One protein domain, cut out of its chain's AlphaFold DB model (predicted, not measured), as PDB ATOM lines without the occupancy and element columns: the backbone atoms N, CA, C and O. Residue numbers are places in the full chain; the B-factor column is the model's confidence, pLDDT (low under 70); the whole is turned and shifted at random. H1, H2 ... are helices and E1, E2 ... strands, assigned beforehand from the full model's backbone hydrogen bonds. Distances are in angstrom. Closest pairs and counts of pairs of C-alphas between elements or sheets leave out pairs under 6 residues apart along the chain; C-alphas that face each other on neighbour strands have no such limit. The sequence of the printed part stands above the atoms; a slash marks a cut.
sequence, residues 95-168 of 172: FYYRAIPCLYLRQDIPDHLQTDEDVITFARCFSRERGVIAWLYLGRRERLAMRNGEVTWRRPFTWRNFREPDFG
ATOM      1  N   PHE A  95     188.813 132.956 192.573       96.56
ATOM      2  CA  PHE A  95     189.466 131.893 191.833       96.56
ATOM      3  C   PHE A  95     189.687 130.674 192.728       96.56
ATOM      4  O   PHE A  95     190.206 130.768 193.842       96.56
ATOM      5  N   TYR A  96     189.254 129.522 192.230       96.44
ATOM      6  CA  TYR A  96     189.344 128.243 192.916       96.44
ATOM      7  C   TYR A  96     189.918 127.198 191.972       96.44
ATOM      8  O   TYR A  96     189.713 127.255 190.762       96.44
ATOM      9  N   TYR A  97     190.579 126.189 192.516       96.75
ATOM     10  CA  TYR A  97     191.056 125.053 191.739       96.75
ATOM     11  C   TYR A  97     190.916 123.759 192.524       96.75
ATOM     12  O   TYR A  97     190.876 123.753 193.754       96.75
ATOM     13  N   ARG A  98     190.820 122.647 191.799       96.62
ATOM     14  CA  ARG A  98     190.741 121.314 192.389       96.62
ATOM     15  C   ARG A  98     192.144 120.734 192.449       96.62
ATOM     16  O   ARG A  98     192.668 120.322 191.417       96.62
ATOM     17  N   ALA A  99     192.725 120.719 193.645       92.88
ATOM     18  CA  ALA A  99     194.062 120.178 193.875       92.88
ATOM     19  C   ALA A  99     194.075 118.650 193.704       92.88
ATOM     20  O   ALA A  99     194.927 118.109 193.009       92.88
ATOM     21  N   ILE A 100     193.076 117.975 194.279       92.69
ATOM     22  CA  ILE A 100     192.803 116.535 194.150       92.69
ATOM     23  C   ILE A 100     191.278 116.317 194.133       92.69
ATOM     24  O   ILE A 100     190.535 117.256 194.440       92.69
ATOM     25  N   PRO A 101     190.758 115.131 193.761       91.50
ATOM     26  CA  PRO A 101     189.326 114.855 193.845       91.50
ATOM     27  C   PRO A 101     188.742 115.254 195.206       91.50
ATOM     28  O   PRO A 101     189.310 114.941 196.246       91.50
ATOM     29  N   CYS A 102     187.624 115.981 195.173       90.25
ATOM     30  CA  CYS A 102     186.916 116.499 196.349       90.25
ATOM     31  C   CYS A 102     187.655 117.549 197.212       90.25
ATOM     32  O   CYS A 102     187.038 118.051 198.146       90.25
ATOM     33  N   LEU A 103     188.894 117.951 196.891       90.88
ATOM     34  CA  LEU A 103     189.592 119.058 197.565       90.88
ATOM     35  C   LEU A 103     189.708 120.273 196.645       90.88
ATOM     36  O   LEU A 103     190.395 120.245 195.618       90.88
ATOM     37  N   TYR A 104     189.061 121.359 197.054       94.31
ATOM     38  CA  TYR A 104     189.041 122.624 196.336       94.31
ATOM     39  C   TYR A 104     189.768 123.662 197.169       94.31
ATOM     40  O   TYR A 104     189.486 123.813 198.351       94.31
ATOM     41  N   LEU A 105     190.698 124.375 196.553       94.75
ATOM     42  CA  LEU A 105     191.459 125.424 197.211       94.75
ATOM     43  C   LEU A 105     191.148 126.754 196.547       94.75
ATOM     44  O   LEU A 105     190.936 126.829 195.334       94.75
ATOM     45  N   ARG A 106     191.130 127.809 197.357       96.31
ATOM     46  CA  ARG A 106     191.077 129.182 196.874       96.31
ATOM     47  C   ARG A 106     192.494 129.653 196.565       96.31
ATOM     48  O   ARG A 106     193.405 129.422 197.352       96.31
ATOM     49  N   GLN A 107     192.654 130.323 195.434       96.62
ATOM     50  CA  GLN A 107     193.876 131.027 195.079       96.62
ATOM     51  C   GLN A 107     193.531 132.503 194.921       96.62
ATOM     52  O   GLN A 107     192.585 132.853 194.214       96.62
ATOM     53  N   ASP A 108     194.289 133.364 195.590       96.62
ATOM     54  CA  ASP A 108     194.077 134.798 195.468       96.62
ATOM     55  C   ASP A 108     194.500 135.290 194.085       96.62
ATOM     56  O   ASP A 108     195.493 134.833 193.505       96.62
ATOM     57  N   ILE A 109     193.685 136.199 193.557       96.69
ATOM     58  CA  ILE A 109     193.919 136.888 192.293       96.69
ATOM     59  C   ILE A 109     194.794 138.103 192.617       96.69
ATOM     60  O   ILE A 109     194.427 138.859 193.519       96.69
ATOM     61  N   PRO A 110     195.924 138.306 191.920       96.06
ATOM     62  CA  PRO A 110     196.778 139.463 192.156       96.06
ATOM     63  C   PRO A 110     196.027 140.794 192.013       96.06
ATOM     64  O   PRO A 110     195.324 141.006 191.026       96.06
ATOM     65  N   ASP A 111     196.238 141.718 192.956       94.00
ATOM     66  CA  ASP A 111     195.495 142.989 193.028       94.00
ATOM     67  C   ASP A 111     195.717 143.917 191.822       94.00
ATOM     68  O   ASP A 111     194.914 144.811 191.577       94.00
ATOM     69  N   HIS A 112     196.785 143.729 191.043       95.06
ATOM     70  CA  HIS A 112     197.034 144.530 189.840       95.06
ATOM     71  C   HIS A 112     196.177 144.103 188.635       95.06
ATOM     72  O   HIS A 112     196.104 144.845 187.658       95.06
ATOM     73  N   LEU A 113     195.518 142.939 188.688       95.44
ATOM     74  CA  LEU A 113     194.635 142.465 187.621       95.44
ATOM     75  C   LEU A 113     193.238 143.061 187.816       95.44
ATOM     76  O   LEU A 113     192.455 142.599 188.648       95.44
ATOM     77  N   GLN A 114     192.948 144.117 187.060       89.12
ATOM     78  CA  GLN A 114     191.728 144.916 187.223       89.12
ATOM     79  C   GLN A 114     190.643 144.574 186.194       89.12
ATOM     80  O   GLN A 114     189.463 144.801 186.459       89.12
ATOM     81  N   THR A 115     191.019 144.026 185.034       94.81
ATOM     82  CA  THR A 115     190.068 143.675 183.971       94.81
ATOM     83  C   THR A 115     189.655 142.207 184.040       94.81
ATOM     84  O   THR A 115     190.383 141.356 184.557       94.81
ATOM     85  N   ASP A 116     188.471 141.887 183.513       94.75
ATOM     86  CA  ASP A 116     188.017 140.496 183.447       94.75
ATOM     87  C   ASP A 116     188.941 139.672 182.535       94.75
ATOM     88  O   ASP A 116     189.267 138.530 182.862       94.75
ATOM     89  N   GLU A 117     189.428 140.257 181.440       96.12
ATOM     90  CA  GLU A 117     190.379 139.646 180.511       96.12
ATOM     91  C   GLU A 117     191.703 139.269 181.192       96.12
ATOM     92  O   GLU A 117     192.194 138.148 181.002       96.12
ATOM     93  N   ASP A 118     192.252 140.155 182.026       96.81
ATOM     94  CA  ASP A 118     193.488 139.907 182.777       96.81
ATOM     95  C   ASP A 118     193.317 138.739 183.750       96.81
ATOM     96  O   ASP A 118     194.139 137.819 183.810       96.81
ATOM     97  N   VAL A 119     192.203 138.730 184.485       97.06
ATOM     98  CA  VAL A 119     191.905 137.687 185.471       97.06
ATOM     99  C   VAL A 119     191.628 136.342 184.790       97.06
ATOM    100  O   VAL A 119     192.070 135.298 185.279       97.06
ATOM    101  N   ILE A 120     190.943 136.340 183.642       97.75
ATOM    102  CA  ILE A 120     190.755 135.133 182.826       97.75
ATOM    103  C   ILE A 120     192.109 134.613 182.343       97.75
ATOM    104  O   ILE A 120     192.361 133.410 182.416       97.75
ATOM    105  N   THR A 121     192.988 135.496 181.871       98.00
ATOM    106  CA  THR A 121     194.322 135.128 181.380       98.00
ATOM    107  C   THR A 121     195.164 134.505 182.489       98.00
ATOM    108  O   THR A 121     195.702 133.412 182.300       98.00
ATOM    109  N   PHE A 122     195.185 135.120 183.674       97.81
ATOM    110  CA  PHE A 122     195.809 134.560 184.874       97.81
ATOM    111  C   PHE A 122     195.298 133.149 185.182       97.81
ATOM    112  O   PHE A 122     196.086 132.212 185.323       97.81
ATOM    113  N   ALA A 123     193.977 132.971 185.224       97.56
ATOM    114  CA  ALA A 123     193.364 131.690 185.540       97.56
ATOM    115  C   ALA A 123     193.716 130.608 184.495       97.56
ATOM    116  O   ALA A 123     194.010 129.462 184.857       97.56
ATOM    117  N   ARG A 124     193.750 130.970 183.201       98.19
ATOM    118  CA  ARG A 124     194.157 130.069 182.111       98.19
ATOM    119  C   ARG A 124     195.612 129.637 182.259       98.19
ATOM    120  O   ARG A 124     195.887 128.438 182.185       98.19
ATOM    121  N   CYS A 125     196.524 130.579 182.499       98.12
ATOM    122  CA  CYS A 125     197.935 130.269 182.735       98.12
ATOM    123  C   CYS A 125     198.095 129.336 183.940       98.12
ATOM    124  O   CYS A 125     198.687 128.269 183.799       98.12
ATOM    125  N   PHE A 126     197.443 129.653 185.063       98.12
ATOM    126  CA  PHE A 126     197.481 128.837 186.276       98.12
ATOM    127  C   PHE A 126     196.996 127.399 186.037       98.12
ATOM    128  O   PHE A 126     197.646 126.436 186.446       98.12
ATOM    129  N   SER A 127     195.855 127.236 185.357       97.81
ATOM    130  CA  SER A 127     195.302 125.913 185.032       97.81
ATOM    131  C   SER A 127     196.234 125.108 184.126       97.81
ATOM    132  O   SER A 127     196.397 123.907 184.346       97.81
ATOM    133  N   ARG A 128     196.852 125.753 183.128       98.12
ATOM    134  CA  ARG A 128     197.794 125.117 182.199       98.12
ATOM    135  C   ARG A 128     199.073 124.674 182.898       98.12
ATOM    136  O   ARG A 128     199.449 123.518 182.772       98.12
ATOM    137  N   GLU A 129     199.706 125.573 183.644       97.88
ATOM    138  CA  GLU A 129     200.988 125.323 184.313       97.88
ATOM    139  C   GLU A 129     200.886 124.221 185.368       97.88
ATOM    140  O   GLU A 129     201.804 123.420 185.517       97.88
ATOM    141  N   ARG A 130     199.755 124.149 186.079       96.25
ATOM    142  CA  ARG A 130     199.545 123.152 187.138       96.25
ATOM    143  C   ARG A 130     198.794 121.899 186.689       96.25
ATOM    144  O   ARG A 130     198.653 120.977 187.484       96.25
ATOM    145  N   GLY A 131     198.265 121.864 185.464       96.38
ATOM    146  CA  GLY A 131     197.461 120.739 184.967       96.38
ATOM    147  C   GLY A 131     196.169 120.490 185.763       96.38
ATOM    148  O   GLY A 131     195.695 119.357 185.844       96.38
ATOM    149  N   VAL A 132     195.596 121.531 186.378       96.56
ATOM    150  CA  VAL A 132     194.416 121.421 187.258       96.56
ATOM    151  C   VAL A 132     193.139 121.908 186.584       96.56
ATOM    152  O   VAL A 132     193.160 122.757 185.688       96.56
ATOM    153  N   ILE A 133     191.999 121.408 187.070       96.69
ATOM    154  CA  ILE A 133     190.704 122.032 186.785       96.69
ATOM    155  C   ILE A 133     190.556 123.241 187.701       96.69
ATOM    156  O   ILE A 133     190.679 123.110 188.923       96.69
ATOM    157  N   ALA A 134     190.274 124.396 187.110       96.69
ATOM    158  CA  ALA A 134     190.068 125.632 187.839       96.69
ATOM    159  C   ALA A 134     188.706 126.256 187.520       96.69
ATOM    160  O   ALA A 134     188.140 126.048 186.445       96.69
ATOM    161  N   TRP A 135     188.181 127.016 188.474       97.06
ATOM    162  CA  TRP A 135     186.943 127.768 188.367       97.06
ATOM    163  C   TRP A 135     187.210 129.225 188.697       97.06
ATOM    164  O   TRP A 135     187.756 129.556 189.748       97.06
ATOM    165  N   LEU A 136     186.765 130.092 187.801       96.69
ATOM    166  CA  LEU A 136     186.822 131.530 187.967       96.69
ATOM    167  C   LEU A 136     185.397 132.063 188.080       96.69
ATOM    168  O   LEU A 136     184.554 131.805 187.222       96.69
ATOM    169  N   TYR A 137     185.137 132.805 189.147       94.81
ATOM    170  CA  TYR A 137     183.889 133.511 189.387       94.81
ATOM    171  C   TYR A 137     184.142 134.992 189.120       94.81
ATOM    172  O   TYR A 137     184.888 135.637 189.860       94.81
ATOM    173  N   LEU A 138     183.530 135.526 188.063       93.69
ATOM    174  CA  LEU A 138     183.626 136.939 187.701       93.69
ATOM    175  C   LEU A 138     182.564 137.727 188.471       93.69
ATOM    176  O   LEU A 138     181.464 138.008 187.977       93.69
ATOM    177  N   GLY A 139     182.866 137.982 189.745       91.12
ATOM    178  CA  GLY A 139     181.954 138.574 190.715       91.12
ATOM    179  C   GLY A 139     180.609 137.843 190.741       91.12
ATOM    180  O   GLY A 139     180.529 136.653 191.040       91.12
ATOM    181  N   ARG A 140     179.536 138.570 190.404       90.06
ATOM    182  CA  ARG A 140     178.152 138.061 190.314       90.06
ATOM    183  C   ARG A 140     177.620 138.011 188.877       90.06
ATOM    184  O   ARG A 140     176.408 137.954 188.673       90.06
ATOM    185  N   ARG A 141     178.506 138.035 187.874       91.12
ATOM    186  CA  ARG A 141     178.135 137.995 186.448       91.12
ATOM    187  C   ARG A 141     178.082 136.569 185.919       91.12
ATOM    188  O   ARG A 141     177.045 136.126 185.428       91.12
ATOM    189  N   GLU A 142     179.182 135.838 186.052       92.00
ATOM    190  CA  GLU A 142     179.308 134.501 185.484       92.00
ATOM    191  C   GLU A 142     180.386 133.657 186.161       92.00
ATOM    192  O   GLU A 142     181.210 134.150 186.936       92.00
ATOM    193  N   ARG A 143     180.377 132.366 185.826       93.62
ATOM    194  CA  ARG A 143     181.401 131.405 186.216       93.62
ATOM    195  C   ARG A 143     181.997 130.737 184.986       93.62
ATOM    196  O   ARG A 143     181.269 130.273 184.106       93.62
ATOM    197  N   LEU A 144     183.315 130.614 184.990       96.06
ATOM    198  CA  LEU A 144     184.092 129.881 184.008       96.06
ATOM    199  C   LEU A 144     184.699 128.650 184.680       96.06
ATOM    200  O   LEU A 144     185.127 128.718 185.831       96.06
ATOM    201  N   ALA A 145     184.740 127.535 183.961       96.19
ATOM    202  CA  ALA A 145     185.577 126.394 184.291       96.19
ATOM    203  C   ALA A 145     186.625 126.225 183.196       96.19
ATOM    204  O   ALA A 145     186.351 126.433 182.011       96.19
ATOM    205  N   MET A 146     187.826 125.849 183.606       96.69
ATOM    206  CA  MET A 146     188.953 125.694 182.709       96.69
ATOM    207  C   MET A 146     189.788 124.480 183.068       96.69
ATOM    208  O   MET A 146     189.861 124.067 184.228       96.69
ATOM    209  N   ARG A 147     190.396 123.897 182.041       96.38
ATOM    210  CA  ARG A 147     191.286 122.747 182.146       96.38
ATOM    211  C   ARG A 147     192.396 122.919 181.123       96.38
ATOM    212  O   ARG A 147     192.113 123.234 179.973       96.38
ATOM    213  N   ASN A 148     193.643 122.723 181.543       95.81
ATOM    214  CA  ASN A 148     194.827 122.884 180.694       95.81
ATOM    215  C   ASN A 148     194.900 124.265 180.004       95.81
ATOM    216  O   ASN A 148     195.424 124.396 178.903       95.81
ATOM    217  N   GLY A 149     194.357 125.303 180.648       94.50
ATOM    218  CA  GLY A 149     194.306 126.664 180.105       94.50
ATOM    219  C   GLY A 149     193.235 126.920 179.043       94.50
ATOM    220  O   GLY A 149     193.159 128.033 178.515       94.50
ATOM    221  N   GLU A 150     192.376 125.947 178.754       96.88
ATOM    222  CA  GLU A 150     191.204 126.124 177.898       96.88
ATOM    223  C   GLU A 150     189.946 126.306 178.739       96.88
ATOM    224  O   GLU A 150     189.750 125.623 179.746       96.88
ATOM    225  N   VAL A 151     189.076 127.226 178.320       96.94
ATOM    226  CA  VAL A 151     187.758 127.402 178.937       96.94
ATOM    227  C   VAL A 151     186.855 126.291 178.418       96.94
ATOM    228  O   VAL A 151     186.405 126.324 177.278       96.94
ATOM    229  N   THR A 152     186.588 125.304 179.264       96.50
ATOM    230  CA  THR A 152     185.744 124.155 178.914       96.50
ATOM    231  C   THR A 152     184.267 124.441 179.139       96.50
ATOM    232  O   THR A 152     183.403 123.760 178.590       96.50
ATOM    233  N   TRP A 153     183.958 125.439 179.968       94.19
ATOM    234  CA  TRP A 153     182.588 125.782 180.308       94.19
ATOM    235  C   TRP A 153     182.480 127.234 180.768       94.19
ATOM    236  O   TRP A 153     183.285 127.704 181.570       94.19
ATOM    237  N   ARG A 154     181.447 127.933 180.300       94.69
ATOM    238  CA  ARG A 154     181.117 129.309 180.687       94.69
ATOM    239  C   ARG A 154     179.616 129.395 180.919       94.69
ATOM    240  O   ARG A 154     178.842 128.964 180.066       94.69
ATOM    241  N   ARG A 155     179.191 129.916 182.072       91.44
ATOM    242  CA  ARG A 155     177.765 130.070 182.385       91.44
ATOM    243  C   ARG A 155     177.495 131.382 183.115       91.44
ATOM    244  O   ARG A 155     178.032 131.574 184.210       91.44
ATOM    245  N   PRO A 156     176.616 132.241 182.572       91.75
ATOM    246  CA  PRO A 156     176.140 133.401 183.301       91.75
ATOM    247  C   PRO A 156     175.289 132.966 184.492       91.75
ATOM    248  O   PRO A 156     174.561 131.965 184.435       91.75
ATOM    249  N   PHE A 157     175.343 133.744 185.569       89.62
ATOM    250  CA  PHE A 157     174.356 133.602 186.625       89.62
ATOM    251  C   PHE A 157     173.012 134.104 186.106       89.62
ATOM    252  O   PHE A 157     172.912 135.150 185.466       89.62
ATOM    253  N   THR A 158     171.965 133.335 186.371       89.06
ATOM    254  CA  THR A 158     170.592 133.696 186.025       89.06
ATOM    255  C   THR A 158     169.712 133.429 187.229       89.06
ATOM    256  O   THR A 158     170.022 132.547 188.029       89.06
ATOM    257  N   TRP A 159     168.584 134.128 187.329       84.44
ATOM    258  CA  TRP A 159     167.603 133.899 188.392       84.44
ATOM    259  C   TRP A 159     167.108 132.441 188.438       84.44
ATOM    260  O   TRP A 159     166.810 131.926 189.508       84.44
ATOM    261  N   ARG A 160     167.099 131.732 187.297       83.19
ATOM    262  CA  ARG A 160     166.747 130.299 187.221       83.19
ATOM    263  C   ARG A 160     167.780 129.386 187.879       83.19
ATOM    264  O   ARG A 160     167.440 128.310 188.352       83.19
ATOM    265  N   ASN A 161     169.041 129.814 187.884       75.19
ATOM    266  CA  ASN A 161     170.168 129.086 188.466       75.19
ATOM    267  C   ASN A 161     170.612 129.710 189.798       75.19
ATOM    268  O   ASN A 161     171.669 129.358 190.318       75.19
ATOM    269  N   PHE A 162     169.849 130.676 190.316       67.44
ATOM    270  CA  PHE A 162     170.167 131.401 191.530       67.44
ATOM    271  C   PHE A 162     169.735 130.586 192.744       67.44
ATOM    272  O   PHE A 162     168.547 130.401 193.006       67.44
ATOM    273  N   ARG A 163     170.717 130.118 193.506       64.25
ATOM    274  CA  ARG A 163     170.534 129.627 194.868       64.25
ATOM    275  C   ARG A 163     171.587 130.315 195.718       64.25
ATOM    276  O   ARG A 163     172.767 130.030 195.573       64.25
ATOM    277  N   GLU A 164     171.173 131.248 196.569       53.97
ATOM    278  CA  GLU A 164     172.092 132.011 197.428       53.97
ATOM    279  C   GLU A 164     173.095 131.124 198.209       53.97
ATOM    280  O   GLU A 164     174.272 131.490 198.245       53.97
ATOM    281  N   PRO A 165     172.713 129.929 198.720       56.94
ATOM    282  CA  PRO A 165     173.655 129.001 199.355       56.94
ATOM    283  C   PRO A 165     174.722 128.417 198.413       56.94
ATOM    284  O   PRO A 165     175.822 128.111 198.861       56.94
ATOM    285  N   ASP A 166     174.441 128.290 197.113       51.25
ATOM    286  CA  ASP A 166     175.346 127.650 196.145       51.25
ATOM    287  C   ASP A 166     176.518 128.565 195.738       51.25
ATOM    288  O   ASP A 166     177.505 128.107 195.156       51.25
ATOM    289  N   PHE A 167     176.427 129.866 196.034       53.62
ATOM    290  CA  PHE A 167     177.468 130.853 195.715       53.62
ATOM    291  C   PHE A 167     178.436 131.113 196.869       53.62
ATOM    292  O   PHE A 167     179.458 131.765 196.669       53.62
ATOM    293  N   GLY A 168     178.142 130.582 198.055       44.22
ATOM    294  CA  GLY A 168     179.089 130.473 199.154       44.22
ATOM    295  C   GLY A 168     179.597 129.050 199.215       44.22
ATOM    296  O   GLY A 168     179.221 128.353 200.152       44.22
TER     297      GLY A 168
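AT A GLANCE: This is residues 95 to 168 of the 172 residues of the protein "XRE family transcriptional regulator" of Candidatus Aminicenantes bacterium (UniProt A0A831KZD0). A strongly twisted sheet of five strands forms a wall, and one long helix, H1, packs over one of its faces, along E3 and E4, with no named helix on the other face. A tail after E5 leads away from this two-layered body, where residues 159 to 166 stick out, 164 to 166 of them in the short helix H2. The printed part has 74 residues, with two named helices and five named strands in the order E1 E2 H1 E3 E4 E5 H2; the sheet's order is E2 E1 E3 E4 E5, antiparallel throughout, and the class is mixed, helices and strands. The whole is compact, with a radius of gyration of the C-alphas of 12.3 A and spans of 35 by 31 by 21 A.

IN THESE COORDINATES: E1, residues 95 to 100, begins at C-alpha 95, (189.466, 131.893, 191.833), and is 15.9 A long. E2 is residues 103 to 107, 13.0 A. H1, residues 116 to 130, runs 21.2 A from C-alpha 116 at (188.017, 140.496, 183.447). E3 is residues 133 to 138, 16.5 A; E4 is residues 142 to 147, 17.1 A; E5 is residues 150 to 156, 17.6 A. H2, residues 164 to 167, ends at C-alpha 167, (177.468, 130.853, 195.715).

HOW THE PARTS SIT: E2 and E1 form an antiparallel hairpin at 146 degrees, with N 105 and O 97 2.9 A apart. E1 and E3 are antiparallel at 163 degrees, with N 96 and O 135 at 2.9 A. E3, E4 and E5 are a meander, each strand the antiparallel neighbour of the one before: N 136 and O 144 are 2.9 A apart, and N 145 and O 153 2.8 A. E2 and E5 are the edge strands. H1 is on the sheet at a height of 8.1 A, over E3 and E4, along the strands at 12 degrees to E3 on the local plane. Its closest C-alphas to E3 are those of Ser 127 and Ala 134, 5.9 A apart. E2, H1 and E3 make a split strand-helix-strand unit, two strands running the same way with E1 between them, and its crossover is right-handed. H2 is not on the sheet and is apart from H1. Every O i to N i+4 pair of H1 is within hydrogen-bond range; H2 is too short for such a pair.

THE WHOLE: The C-alphas farthest apart, of Glu 129 and Arg 160, are 34.7 A apart. The printed part has no cut and no long link. Mean pLDDT of the printed part is 90.8, with residues 162 to 168 under 70.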